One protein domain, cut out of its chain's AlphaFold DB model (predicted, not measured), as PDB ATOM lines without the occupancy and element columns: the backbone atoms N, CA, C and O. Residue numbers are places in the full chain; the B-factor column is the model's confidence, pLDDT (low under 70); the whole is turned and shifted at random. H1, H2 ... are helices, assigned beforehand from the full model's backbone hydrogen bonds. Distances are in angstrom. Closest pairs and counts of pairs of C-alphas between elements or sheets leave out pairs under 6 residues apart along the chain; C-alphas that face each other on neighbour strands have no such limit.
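This is residues 1 to 27 and 35 to 155 of the 155 residues of an uncharacterized protein of Enterococcus avium (UniProt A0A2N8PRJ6). H1, H3, H4 and H6 form an elongated bundle of four lengthwise helices; H2 packs along H3, and short H5 lies across one end. The printed part has 148 residues, with six named helices, H1 to H6 in order, and no named strand: all helix. It is compact, radius of gyration of the C-alphas 16.0 A, spanning 49 by 31 by 21 A.

H3, residues 63 to 89, is the hub. It forms hairpins with H4, residues 94 to 114 (closest C-alphas Leu 80 and Ala 104, 5.0 A), and H2, residues 35 to 57 (Leu 36 and Ala 85, 6.0 A). Its residues 68 to 79 alone touch H6, residues 131 to 148, closest at C-alphas Ile 72 and Gly 136, 4.8 A. H1, residues 2 to 21, touches H6 at a shallow tilt of 5 degrees, closest at C-alphas Gly 10 and Gly 139, 5.6 A. H5, residues 117 to 128, is about perpendicular to H3, 79 degrees. Every O i to N i+4 pair is within hydrogen-bond range in H1, H3, H4 and H6; H2 has 15 of 19, H5 6 of 8.

H3 is 38.5 A long, H2 33.0 A. C-alpha 2 begins H1 at (57.174, -35.041, 39.012); C-alpha 148 ends H6 at (33.697, -34.138, 24.194).

Residues 28 to 34 are not printed, a gap of 13.9 A between C-alphas 27 and 35. Residues 150 to 155 are among those under pLDDT 70.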
ATOM      1  N   MET A   1      57.606 -34.980  43.407       70.69
ATOM      2  CA  MET A   1      57.563 -33.711  42.632       70.69
ATOM      3  C   MET A   1      57.057 -33.902  41.204       70.69
ATOM      4  O   MET A   1      56.146 -33.181  40.821       70.69
ATOM      5  N   ILE A   2      57.574 -34.866  40.425       83.38
ATOM      6  CA  ILE A   2      57.174 -35.041  39.012       83.38
ATOM      7  C   ILE A   2      55.688 -35.415  38.835       83.38
ATOM      8  O   ILE A   2      55.043 -34.944  37.908       83.38
ATOM      9  N   SER A   3      55.100 -36.159  39.777       83.06
ATOM     10  CA  SER A   3      53.674 -36.515  39.747       83.06
ATOM     11  C   SER A   3      52.752 -35.288  39.783       83.06
ATOM     12  O   SER A   3      51.713 -35.274  39.130       83.06
ATOM     13  N   GLY A   4      53.158 -34.222  40.487       88.38
ATOM     14  CA  GLY A   4      52.437 -32.945  40.488       88.38
ATOM     15  C   GLY A   4      52.499 -32.238  39.131       88.38
ATOM     16  O   GLY A   4      51.521 -31.620  38.720       88.38
ATOM     17  N   ILE A   5      53.604 -32.400  38.394       92.19
ATOM     18  CA  ILE A   5      53.750 -31.872  37.031       92.19
ATOM     19  C   ILE A   5      52.751 -32.550  36.091       92.19
ATOM     20  O   ILE A   5      52.138 -31.858  35.288       92.19
ATOM     21  N   PHE A   6      52.509 -33.861  36.217       90.44
ATOM     22  CA  PHE A   6      51.508 -34.547  35.386       90.44
ATOM     23  C   PHE A   6      50.094 -34.021  35.623       90.44
ATOM     24  O   PHE A   6      49.361 -33.784  34.665       90.44
ATOM     25  N   ILE A   7      49.728 -33.799  36.887       91.75
ATOM     26  CA  ILE A   7      48.417 -33.250  37.252       91.75
ATOM     27  C   ILE A   7      48.268 -31.838  36.671       91.75
ATOM     28  O   ILE A   7      47.293 -31.555  35.974       91.75
ATOM     29  N   LEU A   8      49.261 -30.971  36.894       94.25
ATOM     30  CA  LEU A   8      49.272 -29.607  36.359       94.25
ATOM     31  C   LEU A   8      49.212 -29.594  34.828       94.25
ATOM     32  O   LEU A   8      48.442 -28.825  34.258       94.25
ATOM     33  N   LEU A   9      49.970 -30.468  34.164       93.81
ATOM     34  CA  LEU A   9      49.964 -30.606  32.710       93.81
ATOM     35  C   LEU A   9      48.592 -31.057  32.197       93.81
ATOM     36  O   LEU A   9      48.118 -30.513  31.203       93.81
ATOM     37  N   GLY A  10      47.928 -31.991  32.884       91.81
ATOM     38  CA  GLY A  10      46.577 -32.444  32.543       91.81
ATOM     39  C   GLY A  10      45.539 -31.322  32.624       91.81
ATOM     40  O   GLY A  10      44.782 -31.105  31.673       91.81
ATOM     41  N   PHE A  11      45.533 -30.552  33.718       94.12
ATOM     42  CA  PHE A  11      44.642 -29.392  33.858       94.12
ATOM     43  C   PHE A  11      44.978 -28.274  32.865       94.12
ATOM     44  O   PHE A  11      44.073 -27.680  32.274       94.12
ATOM     45  N   TYR A  12      46.263 -28.006  32.637       94.44
ATOM     46  CA  TYR A  12      46.704 -27.006  31.669       94.44
ATOM     47  C   TYR A  12      46.306 -27.390  30.240       94.44
ATOM     48  O   TYR A  12      45.797 -26.560  29.486       94.44
ATOM     49  N   TYR A  13      46.446 -28.666  29.885       92.69
ATOM     50  CA  TYR A  13      45.950 -29.206  28.627       92.69
ATOM     51  C   TYR A  13      44.428 -29.039  28.505       92.69
ATOM     52  O   TYR A  13      43.946 -28.583  27.467       92.69
ATOM     53  N   PHE A  14      43.664 -29.342  29.559       92.31
ATOM     54  CA  PHE A  14      42.212 -29.150  29.554       92.31
ATOM     55  C   PHE A  14      41.833 -27.679  29.318       92.31
ATOM     56  O   PHE A  14      40.967 -27.383  28.491       92.31
ATOM     57  N   TYR A  15      42.532 -26.744  29.968       93.12
ATOM     58  CA  TYR A  15      42.384 -25.309  29.719       93.12
ATOM     59  C   TYR A  15      42.673 -24.942  28.252       93.12
ATOM     60  O   TYR A  15      41.862 -24.261  27.616       93.12
ATOM     61  N   LEU A  16      43.778 -25.434  27.679       91.38
ATOM     62  CA  LEU A  16      44.120 -25.187  26.275       91.38
ATOM     63  C   LEU A  16      43.081 -25.759  25.315       91.38
ATOM     64  O   LEU A  16      42.720 -25.092  24.346       91.38
ATOM     65  N   ALA A  17      42.540 -26.939  25.601       88.94
ATOM     66  CA  ALA A  17      41.485 -27.533  24.793       88.94
ATOM     67  C   ALA A  17      40.237 -26.647  24.752       88.94
ATOM     68  O   ALA A  17      39.680 -26.410  23.677       88.94
ATOM     69  N   ARG A  18      39.825 -26.103  25.904       88.81
ATOM     70  CA  ARG A  18      38.697 -25.166  25.994       88.81
ATOM     71  C   ARG A  18      38.986 -23.884  25.224       88.81
ATOM     72  O   ARG A  18      38.166 -23.491  24.397       88.81
ATOM     73  N   LYS A  19      40.168 -23.296  25.404       88.06
ATOM     74  CA  LYS A  19      40.595 -22.109  24.650       88.06
ATOM     75  C   LYS A  19      40.648 -22.366  23.138       88.06
ATOM     76  O   LYS A  19      40.243 -21.515  22.361       88.06
ATOM     77  N   SER A  20      41.054 -23.558  22.704       83.25
ATOM     78  CA  SER A  20      41.091 -23.917  21.278       83.25
ATOM     79  C   SER A  20      39.707 -23.899  20.615       83.25
ATOM     80  O   SER A  20      39.595 -23.637  19.418       83.25
ATOM     81  N   SER A  21      38.639 -24.155  21.384       77.38
ATOM     82  CA  SER A  21      37.264 -24.184  20.865       77.38
ATOM     83  C   SER A  21      36.713 -22.800  20.509       77.38
ATOM     84  O   SER A  21      35.781 -22.713  19.716       77.38
ATOM     85  N   THR A  22      37.304 -21.728  21.043       80.56
ATOM     86  CA  THR A  22      36.898 -20.342  20.760       80.56
ATOM     87  C   THR A  22      37.727 -19.701  19.646       80.56
ATOM     88  O   THR A  22      37.466 -18.562  19.272       80.56
ATOM     89  N   LEU A  23      38.749 -20.394  19.136       80.56
ATOM     90  CA  LEU A  23      39.667 -19.861  18.132       80.56
ATOM     91  C   LEU A  23      39.221 -20.214  16.714       80.56
ATOM     92  O   LEU A  23      38.806 -21.337  16.419       80.56
ATOM     93  N   THR A  24      39.397 -19.267  15.797       74.94
ATOM     94  CA  THR A  24      39.231 -19.498  14.361       74.94
ATOM     95  C   THR A  24      40.424 -20.275  13.808       74.94
ATOM     96  O   THR A  24      41.568 -19.824  13.866       74.94
ATOM     97  N   SER A  25      40.157 -21.461  13.258       70.94
ATOM     98  CA  SER A  25      41.172 -22.304  12.615       70.94
ATOM     99  C   SER A  25      41.713 -21.658  11.341       70.94
ATOM    100  O   SER A  25      40.924 -21.136  10.547       70.94
ATOM    101  N   SER A  26      43.010 -21.799  11.063       68.00
ATOM    102  CA  SER A  26      43.555 -21.410   9.762       68.00
ATOM    103  C   SER A  26      43.019 -22.346   8.664       68.00
ATOM    104  O   SER A  26      43.021 -23.572   8.809       68.00
ATOM    105  N   ALA A  27      42.530 -21.786   7.552       61.59
ATOM    106  CA  ALA A  27      41.900 -22.565   6.480       61.59
ATOM    107  C   ALA A  27      42.868 -23.554   5.798       61.59
ATOM    108  O   ALA A  27      42.441 -24.586   5.281       61.59
ATOM    109  N   PHE A  35      42.283 -34.392  10.986       73.31
ATOM    110  CA  PHE A  35      42.647 -35.796  10.806       73.31
ATOM    111  C   PHE A  35      43.484 -36.308  11.982       73.31
ATOM    112  O   PHE A  35      43.112 -37.307  12.592       73.31
ATOM    113  N   LEU A  36      44.540 -35.582  12.361       70.94
ATOM    114  CA  LEU A  36      45.392 -35.940  13.499       70.94
ATOM    115  C   LEU A  36      44.601 -36.008  14.809       70.94
ATOM    116  O   LEU A  36      44.749 -36.971  15.550       70.94
ATOM    117  N   THR A  37      43.705 -35.045  15.050       71.50
ATOM    118  CA  THR A  37      42.810 -35.052  16.215       71.50
ATOM    119  C   THR A  37      41.857 -36.259  16.227       71.50
ATOM    120  O   THR A  37      41.563 -36.795  17.291       71.50
ATOM    121  N   LYS A  38      41.343 -36.710  15.076       73.25
ATOM    122  CA  LYS A  38      40.528 -37.939  15.025       73.25
ATOM    123  C   LYS A  38      41.374 -39.177  15.302       73.25
ATOM    124  O   LYS A  38      40.938 -40.080  16.010       73.25
ATOM    125  N   LEU A  39      42.588 -39.201  14.761       73.62
ATOM    126  CA  LEU A  39      43.511 -40.318  14.894       73.62
ATOM    127  C   LEU A  39      43.949 -40.498  16.358       73.62
ATOM    128  O   LEU A  39      43.951 -41.621  16.855       73.62
ATOM    129  N   THR A  40      44.191 -39.408  17.094       73.06
ATOM    130  CA  THR A  40      44.519 -39.449  18.531       73.06
ATOM    131  C   THR A  40      43.398 -39.972  19.424       73.06
ATOM    132  O   THR A  40      43.682 -40.403  20.533       73.06
ATOM    133  N   VAL A  41      42.142 -39.987  18.973       70.12
ATOM    134  CA  VAL A  41      41.043 -40.626  19.721       70.12
ATOM    135  C   VAL A  41      41.052 -42.148  19.535       70.12
ATOM    136  O   VAL A  41      40.676 -42.882  20.442       70.12
ATOM    137  N   ILE A  42      41.510 -42.634  18.378       71.31
ATOM    138  CA  ILE A  42      41.479 -44.061  18.013       71.31
ATOM    139  C   ILE A  42      42.758 -44.785  18.457       71.31
ATOM    140  O   ILE A  42      42.700 -45.926  18.913       71.31
ATOM    141  N   VAL A  43      43.916 -44.125  18.364       72.94
ATOM    142  CA  VAL A  43      45.228 -44.696  18.725       72.94
ATOM    143  C   VAL A  43      45.277 -45.312  20.130       72.94
ATOM    144  O   VAL A  43      45.852 -46.391  20.252       72.94
ATOM    145  N   PRO A  44      44.658 -44.734  21.177       70.50
ATOM    146  CA  PRO A  44      44.622 -45.339  22.509       70.50
ATOM    147  C   PRO A  44      44.009 -46.733  22.551       70.50
ATOM    148  O   PRO A  44      44.480 -47.570  23.315       70.50
ATOM    149  N   LEU A  45      42.990 -47.004  21.729       71.31
ATOM    150  CA  LEU A  45      42.344 -48.318  21.670       71.31
ATOM    151  C   LEU A  45      43.277 -49.362  21.051       71.31
ATOM    152  O   LEU A  45      43.378 -50.481  21.549       71.31
ATOM    153  N   ILE A  46      44.003 -48.974  20.000       74.75
ATOM    154  CA  ILE A  46      44.993 -49.838  19.346       74.75
ATOM    155  C   ILE A  46      46.174 -50.087  20.290       74.75
ATOM    156  O   ILE A  46      46.591 -51.229  20.471       74.75
ATOM    157  N   ALA A  47      46.681 -49.035  20.939       72.31
ATOM    158  CA  ALA A  47      47.757 -49.142  21.916       72.31
ATOM    159  C   ALA A  47      47.362 -50.054  23.085       72.31
ATOM    160  O   ALA A  47      48.157 -50.902  23.481       72.31
ATOM    161  N   LEU A  48      46.130 -49.941  23.591       74.00
ATOM    162  CA  LEU A  48      45.606 -50.818  24.637       74.00
ATOM    163  C   LEU A  48      45.625 -52.290  24.200       74.00
ATOM    164  O   LEU A  48      46.121 -53.128  24.947       74.00
ATOM    165  N   ALA A  49      45.150 -52.603  22.991       74.81
ATOM    166  CA  ALA A  49      45.163 -53.971  22.470       74.81
ATOM    167  C   ALA A  49      46.590 -54.542  22.370       74.81
ATOM    168  O   ALA A  49      46.842 -55.668  22.799       74.81
ATOM    169  N   VAL A  50      47.542 -53.745  21.872       78.56
ATOM    170  CA  VAL A  50      48.960 -54.132  21.792       78.56
ATOM    171  C   VAL A  50      49.558 -54.339  23.186       78.56
ATOM    172  O   VAL A  50      50.246 -55.335  23.411       78.56
ATOM    173  N   PHE A  51      49.268 -53.451  24.142       73.50
ATOM    174  CA  PHE A  51      49.739 -53.587  25.521       73.50
ATOM    175  C   PHE A  51      49.180 -54.835  26.201       73.50
ATOM    176  O   PHE A  51      49.938 -55.539  26.861       73.50
ATOM    177  N   VAL A  52      47.899 -55.156  26.006       74.00
ATOM    178  CA  VAL A  52      47.297 -56.389  26.539       74.00
ATOM    179  C   VAL A  52      48.051 -57.618  26.029       74.00
ATOM    180  O   VAL A  52      48.443 -58.464  26.828       74.00
ATOM    181  N   ILE A  53      48.331 -57.694  24.724       76.50
ATOM    182  CA  ILE A  53      49.085 -58.813  24.138       76.50
ATOM    183  C   ILE A  53      50.504 -58.878  24.717       76.50
ATOM    184  O   ILE A  53      50.956 -59.947  25.128       76.50
ATOM    185  N   LEU A  54      51.198 -57.740  24.796       76.31
ATOM    186  CA  LEU A  54      52.552 -57.644  25.347       76.31
ATOM    187  C   LEU A  54      52.620 -58.080  26.817       76.31
ATOM    188  O   LEU A  54      53.558 -58.783  27.199       76.31
ATOM    189  N   PHE A  55      51.628 -57.715  27.631       70.69
ATOM    190  CA  PHE A  55      51.545 -58.112  29.039       70.69
ATOM    191  C   PHE A  55      51.227 -59.590  29.235       70.69
ATOM    192  O   PHE A  55      51.787 -60.209  30.137       70.69
ATOM    193  N   MET A  56      50.390 -60.165  28.372       69.69
ATOM    194  CA  MET A  56      50.052 -61.589  28.423       69.69
ATOM    195  C   MET A  56      51.200 -62.499  27.964       69.69
ATOM    196  O   MET A  56      51.207 -63.676  28.309       69.69
ATOM    197  N   THR A  57      52.156 -61.984  27.182       74.19
ATOM    198  CA  THR A  57      53.167 -62.816  26.502       74.19
ATOM    199  C   THR A  57      54.600 -62.564  26.968       74.19
ATOM    200  O   THR A  57      55.307 -63.511  27.297       74.19
ATOM    201  N   ILE A  58      55.048 -61.306  26.991       68.38
ATOM    202  CA  ILE A  58      56.473 -60.952  27.126       68.38
ATOM    203  C   ILE A  58      56.752 -60.215  28.447       68.38
ATOM    204  O   ILE A  58      57.829 -60.352  29.022       68.38
ATOM    205  N   LEU A  59      55.796 -59.431  28.960       68.00
ATOM    206  CA  LEU A  59      55.982 -58.532  30.110       68.00
ATOM    207  C   LEU A  59      55.383 -59.073  31.429       68.00
ATOM    208  O   LEU A  59      54.917 -58.290  32.254       68.00
ATOM    209  N   SER A  60      55.415 -60.388  31.662       62.75
ATOM    210  CA  SER A  60      54.717 -61.057  32.782       62.75
ATOM    211  C   SER A  60      55.172 -60.667  34.205       62.75
ATOM    212  O   SER A  60      54.452 -60.932  35.166       62.75
ATOM    213  N   GLY A  61      56.331 -60.019  34.375       74.62
ATOM    214  CA  GLY A  61      56.843 -59.557  35.676       74.62
ATOM    215  C   GLY A  61      56.681 -58.049  35.893       74.62
ATOM    216  O   GLY A  61      56.927 -57.269  34.973       74.62
ATOM    217  N   ARG A  62      56.356 -57.623  37.125       82.00
ATOM    218  CA  ARG A  62      56.120 -56.205  37.500       82.00
ATOM    219  C   ARG A  62      54.948 -55.569  36.739       82.00
ATOM    220  O   ARG A  62      55.035 -54.461  36.207       82.00
ATOM    221  N   LEU A  63      53.859 -56.335  36.617       82.31
ATOM    222  CA  LEU A  63      52.672 -55.968  35.840       82.31
ATOM    223  C   LEU A  63      52.049 -54.654  36.312       82.31
ATOM    224  O   LEU A  63      51.614 -53.859  35.483       82.31
ATOM    225  N   ILE A  64      52.014 -54.413  37.623       84.88
ATOM    226  CA  ILE A  64      51.356 -53.240  38.208       84.88
ATOM    227  C   ILE A  64      52.148 -51.968  37.863       84.88
ATOM    228  O   ILE A  64      51.585 -50.987  37.365       84.88
ATOM    229  N   GLU A  65      53.468 -52.007  38.026       87.50
ATOM    230  CA  GLU A  65      54.362 -50.887  37.716       87.50
ATOM    231  C   GLU A  65      54.352 -50.585  36.223       87.50
ATOM    232  O   GLU A  65      54.141 -49.448  35.809       87.50
ATOM    233  N   ARG A  66      54.480 -51.619  35.390       87.31
ATOM    234  CA  ARG A  66      54.480 -51.466  33.933       87.31
ATOM    235  C   ARG A  66      53.128 -50.996  33.390       87.31
ATOM    236  O   ARG A  66      53.098 -50.233  32.429       87.31
ATOM    237  N   SER A  67      52.013 -51.426  33.982       87.19
ATOM    238  CA  SER A  67      50.676 -50.999  33.543       87.19
ATOM    239  C   SER A  67      50.421 -49.531  33.879       87.19
ATOM    240  O   SER A  67      49.950 -48.777  33.027       87.19
ATOM    241  N   SER A  68      50.776 -49.097  35.092       90.94
ATOM    242  CA  SER A  68      50.679 -47.680  35.469       90.94
ATOM    243  C   SER A  68      51.624 -46.805  34.640       90.94
ATOM    244  O   SER A  68      51.235 -45.730  34.181       90.94
ATOM    245  N   HIS A  69      52.831 -47.302  34.361       91.25
ATOM    246  CA  HIS A  69      53.810 -46.658  33.489       91.25
ATOM    247  C   HIS A  69      53.269 -46.437  32.073       91.25
ATOM    248  O   HIS A  69      53.284 -45.310  31.571       91.25
ATOM    249  N   ALA A  70      52.741 -47.495  31.454       88.81
ATOM    250  CA  ALA A  70      52.143 -47.441  30.125       88.81
ATOM    251  C   ALA A  70      50.964 -46.461  30.074       88.81
ATOM    252  O   ALA A  70      50.842 -45.692  29.120       88.81
ATOM    253  N   LEU A  71      50.130 -46.439  31.118       90.62
ATOM    254  CA  LEU A  71      48.999 -45.522  31.228       90.62
ATOM    255  C   LEU A  71      49.446 -44.053  31.266       90.62
ATOM    256  O   LEU A  71      48.891 -43.225  30.542       90.62
ATOM    257  N   ILE A  72      50.461 -43.714  32.067       92.19
ATOM    258  CA  ILE A  72      50.983 -42.340  32.129       92.19
ATOM    259  C   ILE A  72      51.639 -41.944  30.803       92.19
ATOM    260  O   ILE A  72      51.365 -40.856  30.290       92.19
ATOM    261  N   LEU A  73      52.456 -42.821  30.211       91.69
ATOM    262  CA  LEU A  73      53.061 -42.562  28.903       91.69
ATOM    263  C   LEU A  73      51.999 -42.331  27.827       91.69
ATOM    264  O   LEU A  73      52.128 -41.388  27.048       91.69
ATOM    265  N   LEU A  74      50.936 -43.137  27.809       90.38
ATOM    266  CA  LEU A  74      49.824 -42.974  26.878       90.38
ATOM    267  C   LEU A  74      49.208 -41.573  26.981       90.38
ATOM    268  O   LEU A  74      49.037 -40.907  25.962       90.38
ATOM    269  N   VAL A  75      48.915 -41.104  28.196       91.56
ATOM    270  CA  VAL A  75      48.359 -39.760  28.422       91.56
ATOM    271  C   VAL A  75      49.305 -38.670  27.917       91.56
ATOM    272  O   VAL A  75      48.867 -37.751  27.224       91.56
ATOM    273  N   LEU A  76      50.601 -38.765  28.221       93.06
ATOM    274  CA  LEU A  76      51.584 -37.769  27.786       93.06
ATOM    275  C   LEU A  76      51.701 -37.713  26.256       93.06
ATOM    276  O   LEU A  76      51.701 -36.623  25.672       93.06
ATOM    277  N   TRP A  77      51.739 -38.875  25.600       91.38
ATOM    278  CA  TRP A  77      51.757 -38.965  24.140       91.38
ATOM    279  C   TRP A  77      50.494 -38.369  23.518       91.38
ATOM    280  O   TRP A  77      50.594 -37.592  22.569       91.38
ATOM    281  N   LEU A  78      49.321 -38.644  24.089       90.62
ATOM    282  CA  LEU A  78      48.058 -38.059  23.637       90.62
ATOM    283  C   LEU A  78      48.045 -36.532  23.714       90.62
ATOM    284  O   LEU A  78      47.662 -35.868  22.746       90.62
ATOM    285  N   ILE A  79      48.505 -35.976  24.836       91.38
ATOM    286  CA  ILE A  79      48.648 -34.527  25.013       91.38
ATOM    287  C   ILE A  79      49.599 -33.963  23.950       91.38
ATOM    288  O   ILE A  79      49.254 -32.997  23.270       91.38
ATOM    289  N   LEU A  80      50.768 -34.583  23.759       92.00
ATOM    290  CA  LEU A  80      51.776 -34.123  22.803       92.00
ATOM    291  C   LEU A  80      51.239 -34.104  21.365       92.00
ATOM    292  O   LEU A  80      51.368 -33.093  20.670       92.00
ATOM    293  N   THR A  81      50.612 -35.191  20.917       89.00
ATOM    294  CA  THR A  81      50.091 -35.286  19.548       89.00
ATOM    295  C   THR A  81      48.952 -34.294  19.305       89.00
ATOM    296  O   THR A  81      48.881 -33.697  18.228       89.00
ATOM    297  N   ASN A  82      48.087 -34.049  20.292       88.25
ATOM    298  CA  ASN A  82      47.009 -33.072  20.126       88.25
ATOM    299  C   ASN A  82      47.535 -31.628  20.143       88.25
ATOM    300  O   ASN A  82      47.094 -30.810  19.335       88.25
ATOM    301  N   CYS A  83      48.535 -31.326  20.976       90.19
ATOM    302  CA  CYS A  83      49.249 -30.050  20.921       90.19
ATOM    303  C   CYS A  83      49.895 -29.833  19.545       90.19
ATOM    304  O   CYS A  83      49.771 -28.751  18.974       90.19
ATOM    305  N   TYR A  84      50.514 -30.864  18.964       88.31
ATOM    306  CA  TYR A  84      51.045 -30.797  17.601       88.31
ATOM    307  C   TYR A  84      49.947 -30.488  16.567       88.31
ATOM    308  O   TYR A  84      50.099 -29.578  15.747       88.31
ATOM    309  N   ALA A  85      48.795 -31.160  16.651       86.00
ATOM    310  CA  ALA A  85      47.650 -30.874  15.784       86.00
ATOM    311  C   ALA A  85      47.140 -29.426  15.945       86.00
ATOM    312  O   ALA A  85      46.786 -28.771  14.958       86.00
ATOM    313  N   TRP A  86      47.125 -28.893  17.168       87.00
ATOM    314  CA  TRP A  86      46.734 -27.511  17.452       87.00
ATOM    315  C   TRP A  86      47.730 -26.479  16.936       87.00
ATOM    316  O   TRP A  86      47.287 -25.477  16.377       87.00
ATOM    317  N   ILE A  87      49.036 -26.734  17.039       88.31
ATOM    318  CA  ILE A  87      50.078 -25.871  16.460       88.31
ATOM    319  C   ILE A  87      49.851 -25.708  14.954       88.31
ATOM    320  O   ILE A  87      49.906 -24.593  14.436       88.31
ATOM    321  N   LEU A  88      49.516 -26.799  14.257       83.62
ATOM    322  CA  LEU A  88      49.192 -26.746  12.831       83.62
ATOM    323  C   LEU A  88      47.871 -26.017  12.559       83.62
ATOM    324  O   LEU A  88      47.771 -25.274  11.584       83.62
ATOM    325  N   THR A  89      46.845 -26.224  13.388       81.62
ATOM    326  CA  THR A  89      45.480 -25.720  13.137       81.62
ATOM    327  C   THR A  89      45.310 -24.236  13.470       81.62
ATOM    328  O   THR A  89      44.601 -23.524  12.755       81.62
ATOM    329  N   TYR A  90      45.944 -23.761  14.542       82.44
ATOM    330  CA  TYR A  90      45.720 -22.439  15.140       82.44
ATOM    331  C   TYR A  90      46.955 -21.534  15.054       82.44
ATOM    332  O   TYR A  90      47.173 -20.679  15.908       82.44
ATOM    333  N   SER A  91      47.749 -21.688  13.994       79.00
ATOM    334  CA  SER A  91      48.994 -20.939  13.775       79.00
ATOM    335  C   SER A  91      48.839 -19.413  13.673       79.00
ATOM    336  O   SER A  91      49.836 -18.699  13.727       79.00
ATOM    337  N   GLY A  92      47.610 -18.903  13.540       79.56
ATOM    338  CA  GLY A  92      47.319 -17.468  13.482       79.56
ATOM    339  C   GLY A  92      47.341 -16.750  14.838       79.56
ATOM    340  O   GLY A  92      47.621 -15.554  14.874       79.56
ATOM    341  N   ASP A  93      47.088 -17.448  15.951       85.94
ATOM    342  CA  ASP A  93      47.095 -16.848  17.292       85.94
ATOM    343  C   ASP A  93      48.440 -17.114  17.984       85.94
ATOM    344  O   ASP A  93      48.708 -18.213  18.477       85.94
ATOM    345  N   LYS A  94      49.297 -16.085  18.038       88.38
ATOM    346  CA  LYS A  94      50.642 -16.176  18.630       88.38
ATOM    347  C   LYS A  94      50.614 -16.563  20.110       88.38
ATOM    348  O   LYS A  94      51.464 -17.336  20.549       88.38
ATOM    349  N   ASN A  95      49.642 -16.063  20.875       89.75
ATOM    350  CA  ASN A  95      49.554 -16.334  22.310       89.75
ATOM    351  C   ASN A  95      49.165 -17.793  22.558       89.75
ATOM    352  O   ASN A  95      49.760 -18.463  23.403       89.75
ATOM    353  N   PHE A  96      48.186 -18.305  21.811       90.56
ATOM    354  CA  PHE A  96      47.799 -19.710  21.887       90.56
ATOM    355  C   PHE A  96      48.913 -20.643  21.393       90.56
ATOM    356  O   PHE A  96      49.148 -21.693  21.996       90.56
ATOM    357  N   LEU A  97      49.641 -20.248  20.347       91.06
ATOM    358  CA  LEU A  97      50.757 -21.022  19.809       91.06
ATOM    359  C   LEU A  97      51.883 -21.189  20.838       91.06
ATOM    360  O   LEU A  97      52.302 -22.315  21.092       91.06
ATOM    361  N   ILE A  98      52.315 -20.102  21.491       93.31
ATOM    362  CA  ILE A  98      53.343 -20.152  22.548       93.31
ATOM    363  C   ILE A  98      52.898 -21.074  23.688       93.31
ATOM    364  O   ILE A  98      53.653 -21.947  24.117       93.31
ATOM    365  N   GLN A  99      51.652 -20.923  24.146       93.75
ATOM    366  CA  GLN A  99      51.096 -21.740  25.225       93.75
ATOM    367  C   GLN A  99      51.051 -23.233  24.867       93.75
ATOM    368  O   GLN A  99      51.373 -24.078  25.704       93.75
ATOM    369  N   THR A 100      50.692 -23.551  23.623       93.38
ATOM    370  CA  THR A 100      50.614 -24.928  23.119       93.38
ATOM    371  C   THR A 100      52.000 -25.541  22.923       93.38
ATOM    372  O   THR A 100      52.211 -26.701  23.273       93.38
ATOM    373  N   ILE A 101      52.970 -24.768  22.424       94.50
ATOM    374  CA  ILE A 101      54.368 -25.206  22.302       94.50
ATOM    375  C   ILE A 101      54.954 -25.496  23.685       94.50
ATOM    376  O   ILE A 101      55.576 -26.538  23.870       94.50
ATOM    377  N   ALA A 102      54.708 -24.633  24.674       94.81
ATOM    378  CA  ALA A 102      55.161 -24.864  26.043       94.81
ATOM    379  C   ALA A 102      54.589 -26.172  26.624       94.81
ATOM    380  O   ALA A 102      55.336 -26.968  27.194       94.81
ATOM    381  N   ALA A 103      53.292 -26.441  26.417       94.62
ATOM    382  CA  ALA A 103      52.672 -27.709  26.817       94.62
ATOM    383  C   ALA A 103      53.297 -28.916  26.100       94.62
ATOM    384  O   ALA A 103      53.575 -29.934  26.734       94.62
ATOM    385  N   ALA A 104      53.539 -28.807  24.789       95.06
ATOM    386  CA  ALA A 104      54.156 -29.865  23.992       95.06
ATOM    387  C   ALA A 104      55.575 -30.189  24.481       95.06
ATOM    388  O   ALA A 104      55.891 -31.353  24.716       95.06
ATOM    389  N   VAL A 105      56.410 -29.169  24.695       96.00
ATOM    390  CA  VAL A 105      57.779 -29.335  25.206       96.00
ATOM    391  C   VAL A 105      57.764 -29.941  26.607       96.00
ATOM    392  O   VAL A 105      58.504 -30.885  26.868       96.00
ATOM    393  N   CYS A 106      56.889 -29.460  27.494       95.06
ATOM    394  CA  CYS A 106      56.743 -30.021  28.836       95.06
ATOM    395  C   CYS A 106      56.346 -31.506  28.792       95.06
ATOM    396  O   CYS A 106      56.968 -32.327  29.469       95.06
ATOM    397  N   SER A 107      55.375 -31.866  27.944       94.62
ATOM    398  CA  SER A 107      54.976 -33.263  27.745       94.62
ATOM    399  C   SER A 107      56.129 -34.112  27.206       94.62
ATOM    400  O   SER A 107      56.401 -35.190  27.729       94.62
ATOM    401  N   LEU A 108      56.873 -33.609  26.218       94.75
ATOM    402  CA  LEU A 108      58.014 -34.315  25.635       94.75
ATOM    403  C   LEU A 108      59.127 -34.568  26.661       94.75
ATOM    404  O   LEU A 108      59.651 -35.679  26.732       94.75
ATOM    405  N   ILE A 109      59.457 -33.574  27.491       94.44
ATOM    406  CA  ILE A 109      60.426 -33.735  28.585       94.44
ATOM    407  C   ILE A 109      59.948 -34.825  29.551       94.44
ATOM    408  O   ILE A 109      60.721 -35.716  29.903       94.44
ATOM    409  N   CYS A 110      58.669 -34.799  29.934       93.75
ATOM    410  CA  CYS A 110      58.078 -35.824  30.791       93.75
ATOM    411  C   CYS A 110      58.185 -37.222  30.166       93.75
ATOM    412  O   CYS A 110      58.596 -38.158  30.848       93.75
ATOM    413  N   ILE A 111      57.886 -37.360  28.871       92.62
ATOM    414  CA  ILE A 111      58.022 -38.624  28.137       92.62
ATOM    415  C   ILE A 111      59.464 -39.117  28.208       92.62
ATOM    416  O   ILE A 111      59.687 -40.250  28.616       92.62
ATOM    417  N   VAL A 112      60.453 -38.290  27.867       92.94
ATOM    418  CA  VAL A 112      61.869 -38.702  27.865       92.94
ATOM    419  C   VAL A 112      62.334 -39.142  29.256       92.94
ATOM    420  O   VAL A 112      63.053 -40.134  29.383       92.94
ATOM    421  N   LEU A 113      61.908 -38.439  30.308       92.25
ATOM    422  CA  LEU A 113      62.259 -38.781  31.688       92.25
ATOM    423  C   LEU A 113      61.638 -40.102  32.138       92.25
ATOM    424  O   LEU A 113      62.307 -40.902  32.791       92.25
ATOM    425  N   VAL A 114      60.372 -40.313  31.785       90.81
ATOM    426  CA  VAL A 114      59.563 -41.428  32.276       90.81
ATOM    427  C   VAL A 114      59.693 -42.666  31.394       90.81
ATOM    428  O   VAL A 114      59.473 -43.758  31.887       90.81
ATOM    429  N   THR A 115      60.075 -42.550  30.119       88.62
ATOM    430  CA  THR A 115      60.116 -43.685  29.171       88.62
ATOM    431  C   THR A 115      60.923 -44.885  29.687       88.62
ATOM    432  O   THR A 115      60.427 -46.006  29.574       88.62
ATOM    433  N   PRO A 116      62.120 -44.723  30.285       90.00
ATOM    434  CA  PRO A 116      62.814 -45.847  30.902       90.00
ATOM    435  C   PRO A 116      62.092 -46.297  32.179       90.00
ATOM    436  O   PRO A 116      61.992 -45.523  33.130       90.00
ATOM    437  N   LEU A 117      61.659 -47.563  32.239       86.31
ATOM    438  CA  LEU A 117      60.898 -48.104  33.378       86.31
ATOM    439  C   LEU A 117      61.609 -47.882  34.726       86.31
ATOM    440  O   LEU A 117      60.993 -47.399  35.664       86.31
ATOM    441  N   GLY A 118      62.925 -48.110  34.804       88.50
ATOM    442  CA  GLY A 118      63.674 -47.881  36.047       88.50
ATOM    443  C   GLY A 118      63.688 -46.416  36.511       88.50
ATOM    444  O   GLY A 118      63.751 -46.149  37.705       88.50
ATOM    445  N   ARG A 119      63.585 -45.448  35.586       91.06
ATOM    446  CA  ARG A 119      63.425 -44.029  35.949       91.06
ATOM    447  C   ARG A 119      61.996 -43.714  36.365       91.06
ATOM    448  O   ARG A 119      61.810 -42.917  37.276       91.06
ATOM    449  N   TYR A 120      61.002 -44.315  35.715       91.44
ATOM    450  CA  TYR A 120      59.609 -44.198  36.138       91.44
ATOM    451  C   TYR A 120      59.410 -44.697  37.568       91.44
ATOM    452  O   TYR A 120      58.782 -44.003  38.366       91.44
ATOM    453  N   ASP A 121      59.978 -45.859  37.885       91.19
ATOM    454  CA  ASP A 121      59.899 -46.444  39.220       91.19
ATOM    455  C   ASP A 121      60.428 -45.458  40.258       91.19
ATOM    456  O   ASP A 121      59.683 -44.986  41.115       91.19
ATOM    457  N   LEU A 122      61.669 -45.013  40.056       92.69
ATOM    458  CA  LEU A 122      62.350 -44.118  40.978       92.69
ATOM    459  C   LEU A 122      61.699 -42.735  41.077       92.69
ATOM    460  O   LEU A 122      61.723 -42.131  42.140       92.69
ATOM    461  N   LEU A 123      61.148 -42.183  39.992       91.06
ATOM    462  CA  LEU A 123      60.603 -40.817  39.984       91.06
ATOM    463  C   LEU A 123      59.116 -40.749  40.350       91.06
ATOM    464  O   LEU A 123      58.646 -39.690  40.781       91.06
ATOM    465  N   VAL A 124      58.370 -41.833  40.140       91.50
ATOM    466  CA  VAL A 124      56.908 -41.865  40.248       91.50
ATOM    467  C   VAL A 124      56.465 -43.021  41.131       91.50
ATOM    468  O   VAL A 124      55.900 -42.778  42.195       91.50
ATOM    469  N   TYR A 125      56.688 -44.263  40.701       90.25
ATOM    470  CA  TYR A 125      56.028 -45.413  41.313       90.25
ATOM    471  C   TYR A 125      56.468 -45.647  42.763       90.25
ATOM    472  O   TYR A 125      55.616 -45.864  43.614       90.25
ATOM    473  N   ASP A 126      57.746 -45.489  43.090       91.44
ATOM    474  CA  ASP A 126      58.246 -45.673  44.459       91.44
ATOM    475  C   ASP A 126      57.693 -44.616  45.431       91.44
ATOM    476  O   ASP A 126      57.554 -44.871  46.625       91.44
ATOM    477  N   TYR A 127      57.326 -43.432  44.926       89.50
ATOM    478  CA  TYR A 127      56.795 -42.336  45.744       89.50
ATOM    479  C   TYR A 127      55.283 -42.394  45.950       89.50
ATOM    480  O   TYR A 127      54.797 -42.033  47.019       89.50
ATOM    481  N   ILE A 128      54.526 -42.751  44.910       91.31
ATOM    482  CA  ILE A 128      53.055 -42.678  44.933       91.31
ATOM    483  C   ILE A 128      52.373 -44.037  44.730       91.31
ATOM    484  O   ILE A 128      51.149 -44.131  44.829       91.31
ATOM    485  N   GLY A 129      53.140 -45.089  44.452       90.94
ATOM    486  CA  GLY A 129      52.670 -46.455  44.252       90.94
ATOM    487  C   GLY A 129      51.498 -46.531  43.282       90.94
ATOM    488  O   GLY A 129      51.489 -45.918  42.210       90.94
ATOM    489  N   ASN A 130      50.450 -47.229  43.715       90.69
ATOM    490  CA  ASN A 130      49.216 -47.421  42.953       90.69
ATOM    491  C   ASN A 130      48.454 -46.119  42.655       90.69
ATOM    492  O   ASN A 130      47.619 -46.099  41.752       90.69
ATOM    493  N   PHE A 131      48.741 -45.010  43.344       90.81
ATOM    494  CA  PHE A 131      48.121 -43.719  43.032       90.81
ATOM    495  C   PHE A 131      48.542 -43.184  41.650       90.81
ATOM    496  O   PHE A 131      47.855 -42.349  41.062       90.81
ATOM    497  N   SER A 132      49.624 -43.716  41.073       91.81
ATOM    498  CA  SER A 132      50.001 -43.480  39.673       91.81
ATOM    499  C   SER A 132      48.883 -43.837  38.684       91.81
ATOM    500  O   SER A 132      48.675 -43.108  37.712       91.81
ATOM    501  N   PHE A 133      48.090 -44.879  38.964       91.62
ATOM    502  CA  PHE A 133      46.906 -45.207  38.166       91.62
ATOM    503  C   PHE A 133      45.849 -44.114  38.231       91.62
ATOM    504  O   PHE A 133      45.282 -43.762  37.202       91.62
ATOM    505  N   VAL A 134      45.598 -43.548  39.414       93.25
ATOM    506  CA  VAL A 134      44.616 -42.467  39.591       93.25
ATOM    507  C   VAL A 134      45.008 -41.263  38.739       93.25
ATOM    508  O   VAL A 134      44.173 -40.718  38.016       93.25
ATOM    509  N   ILE A 135      46.293 -40.899  38.745       92.75
ATOM    510  CA  ILE A 135      46.825 -39.829  37.893       92.75
ATOM    511  C   ILE A 135      46.628 -40.177  36.414       92.75
ATOM    512  O   ILE A 135      46.064 -39.374  35.672       92.75
ATOM    513  N   GLY A 136      47.013 -41.377  35.985       91.31
ATOM    514  CA  GLY A 136      46.843 -41.812  34.599       91.31
ATOM    515  C   GLY A 136      45.380 -41.801  34.128       91.31
ATOM    516  O   GLY A 136      45.063 -41.210  33.096       91.31
ATOM    517  N   PHE A 137      44.461 -42.376  34.906       92.62
ATOM    518  CA  PHE A 137      43.033 -42.394  34.579       92.62
ATOM    519  C   PHE A 137      42.413 -40.997  34.607       92.62
ATOM    520  O   PHE A 137      41.623 -40.673  33.721       92.62
ATOM    521  N   SER A 138      42.799 -40.138  35.557       91.94
ATOM    522  CA  SER A 138      42.365 -38.735  35.571       91.94
ATOM    523  C   SER A 138      42.843 -37.976  34.330       91.94
ATOM    524  O   SER A 138      42.083 -37.203  33.753       91.94
ATOM    525  N   GLY A 139      44.062 -38.252  33.858       91.62
ATOM    526  CA  GLY A 139      44.611 -37.676  32.634       91.62
ATOM    527  C   GLY A 139      43.841 -38.113  31.390       91.62
ATOM    528  O   GLY A 139      43.479 -37.271  30.568       91.62
ATOM    529  N   LEU A 140      43.513 -39.406  31.279       90.94
ATOM    530  CA  LEU A 140      42.631 -39.913  30.222       90.94
ATOM    531  C   LEU A 140      41.240 -39.280  30.290       90.94
ATOM    532  O   LEU A 140      40.711 -38.860  29.264       90.94
ATOM    533  N   LEU A 141      40.653 -39.183  31.484       90.44
ATOM    534  CA  LEU A 141      39.345 -38.565  31.670       90.44
ATOM    535  C   LEU A 141      39.364 -37.105  31.204       90.44
ATOM    536  O   LEU A 141      38.526 -36.716  30.395       90.44
ATOM    537  N   LEU A 142      40.347 -36.311  31.644       90.81
ATOM    538  CA  LEU A 142      40.519 -34.927  31.195       90.81
ATOM    539  C   LEU A 142      40.722 -34.854  29.679       90.81
ATOM    540  O   LEU A 142      40.138 -33.984  29.032       90.81
ATOM    541  N   PHE A 143      41.486 -35.781  29.098       89.50
ATOM    542  CA  PHE A 143      41.674 -35.869  27.654       89.50
ATOM    543  C   PHE A 143      40.351 -36.087  26.911       89.50
ATOM    544  O   PHE A 143      40.004 -35.297  26.031       89.50
ATOM    545  N   TYR A 144      39.562 -37.092  27.286       86.44
ATOM    546  CA  TYR A 144      38.287 -37.367  26.621       86.44
ATOM    547  C   TYR A 144      37.234 -36.287  26.882       86.44
ATOM    548  O   TYR A 144      36.549 -35.880  25.943       86.44
ATOM    549  N   LEU A 145      37.147 -35.746  28.103       87.06
ATOM    550  CA  LEU A 145      36.271 -34.608  28.404       87.06
ATOM    551  C   LEU A 145      36.636 -33.393  27.548       87.06
ATOM    552  O   LEU A 145      35.752 -32.714  27.028       87.06
ATOM    553  N   SER A 146      37.930 -33.141  27.342       86.44
ATOM    554  CA  SER A 146      38.396 -32.048  26.489       86.44
ATOM    555  C   SER A 146      37.927 -32.195  25.039       86.44
ATOM    556  O   SER A 146      37.553 -31.204  24.413       86.44
ATOM    557  N   HIS A 147      37.883 -33.428  24.522       81.31
ATOM    558  CA  HIS A 147      37.379 -33.729  23.185       81.31
ATOM    559  C   HIS A 147      35.856 -33.653  23.114       81.31
ATOM    560  O   HIS A 147      35.329 -33.078  22.165       81.31
ATOM    561  N   TYR A 148      35.157 -34.172  24.123       79.56
ATOM    562  CA  TYR A 148      33.697 -34.138  24.194       79.56
ATOM    563  C   TYR A 148      33.158 -32.702  24.258       79.56
ATOM    564  O   TYR A 148      32.244 -32.333  23.524       79.56
ATOM    565  N   PHE A 149      33.763 -31.852  25.091       73.12
ATOM    566  CA  PHE A 149      33.339 -30.460  25.249       73.12
ATOM    567  C   PHE A 149      33.830 -29.525  24.142       73.12
ATOM    568  O   PHE A 149      33.445 -28.349  24.119       73.12
ATOM    569  N   ARG A 150      34.664 -30.011  23.220       67.38
ATOM    570  CA  ARG A 150      35.072 -29.275  22.023       67.38
ATOM    571  C   ARG A 150      33.927 -29.327  21.011       67.38
ATOM    572  O   ARG A 150      33.962 -30.087  20.050       67.38
ATOM    573  N   ARG A 151      32.886 -28.521  21.248       51.81
ATOM    574  CA  ARG A 151      31.812 -28.310  20.267       51.81
ATOM    575  C   ARG A 151      32.436 -27.813  18.956       51.81
ATOM    576  O   ARG A 151      33.291 -26.925  19.013       51.81
ATOM    577  N   PRO A 152      32.037 -28.341  17.787       45.41
ATOM    578  CA  PRO A 152      32.351 -27.675  16.537       45.41
ATOM    579  C   PRO A 152      31.694 -26.294  16.588       45.41
ATOM    580  O   PRO A 152      30.473 -26.181  16.652       45.41
ATOM    581  N   ALA A 153      32.504 -25.236  16.616       42.41
ATOM    582  CA  ALA A 153      32.014 -23.931  16.206       42.41
ATOM    583  C   ALA A 153      31.515 -24.112  14.763       42.41
ATOM    584  O   ALA A 153      32.288 -24.581  13.924       42.41
ATOM    585  N   HIS A 154      30.241 -23.795  14.525       31.59
ATOM    586  CA  HIS A 154      29.453 -24.020  13.303       31.59
ATOM    587  C   HIS A 154      28.695 -25.360  13.243       31.59
ATOM    588  O   HIS A 154      29.100 -26.307  12.565       31.59
ATOM    589  N   LEU A 155      27.551 -25.384  13.930       31.47
ATOM    590  CA  LEU A 155      26.266 -25.594  13.256       31.47
ATOM    591  C   LEU A 155      25.616 -24.219  13.093       31.47
ATOM    592  O   LEU A 155      25.723 -23.438  14.068       31.47
TER     593      LEU A 155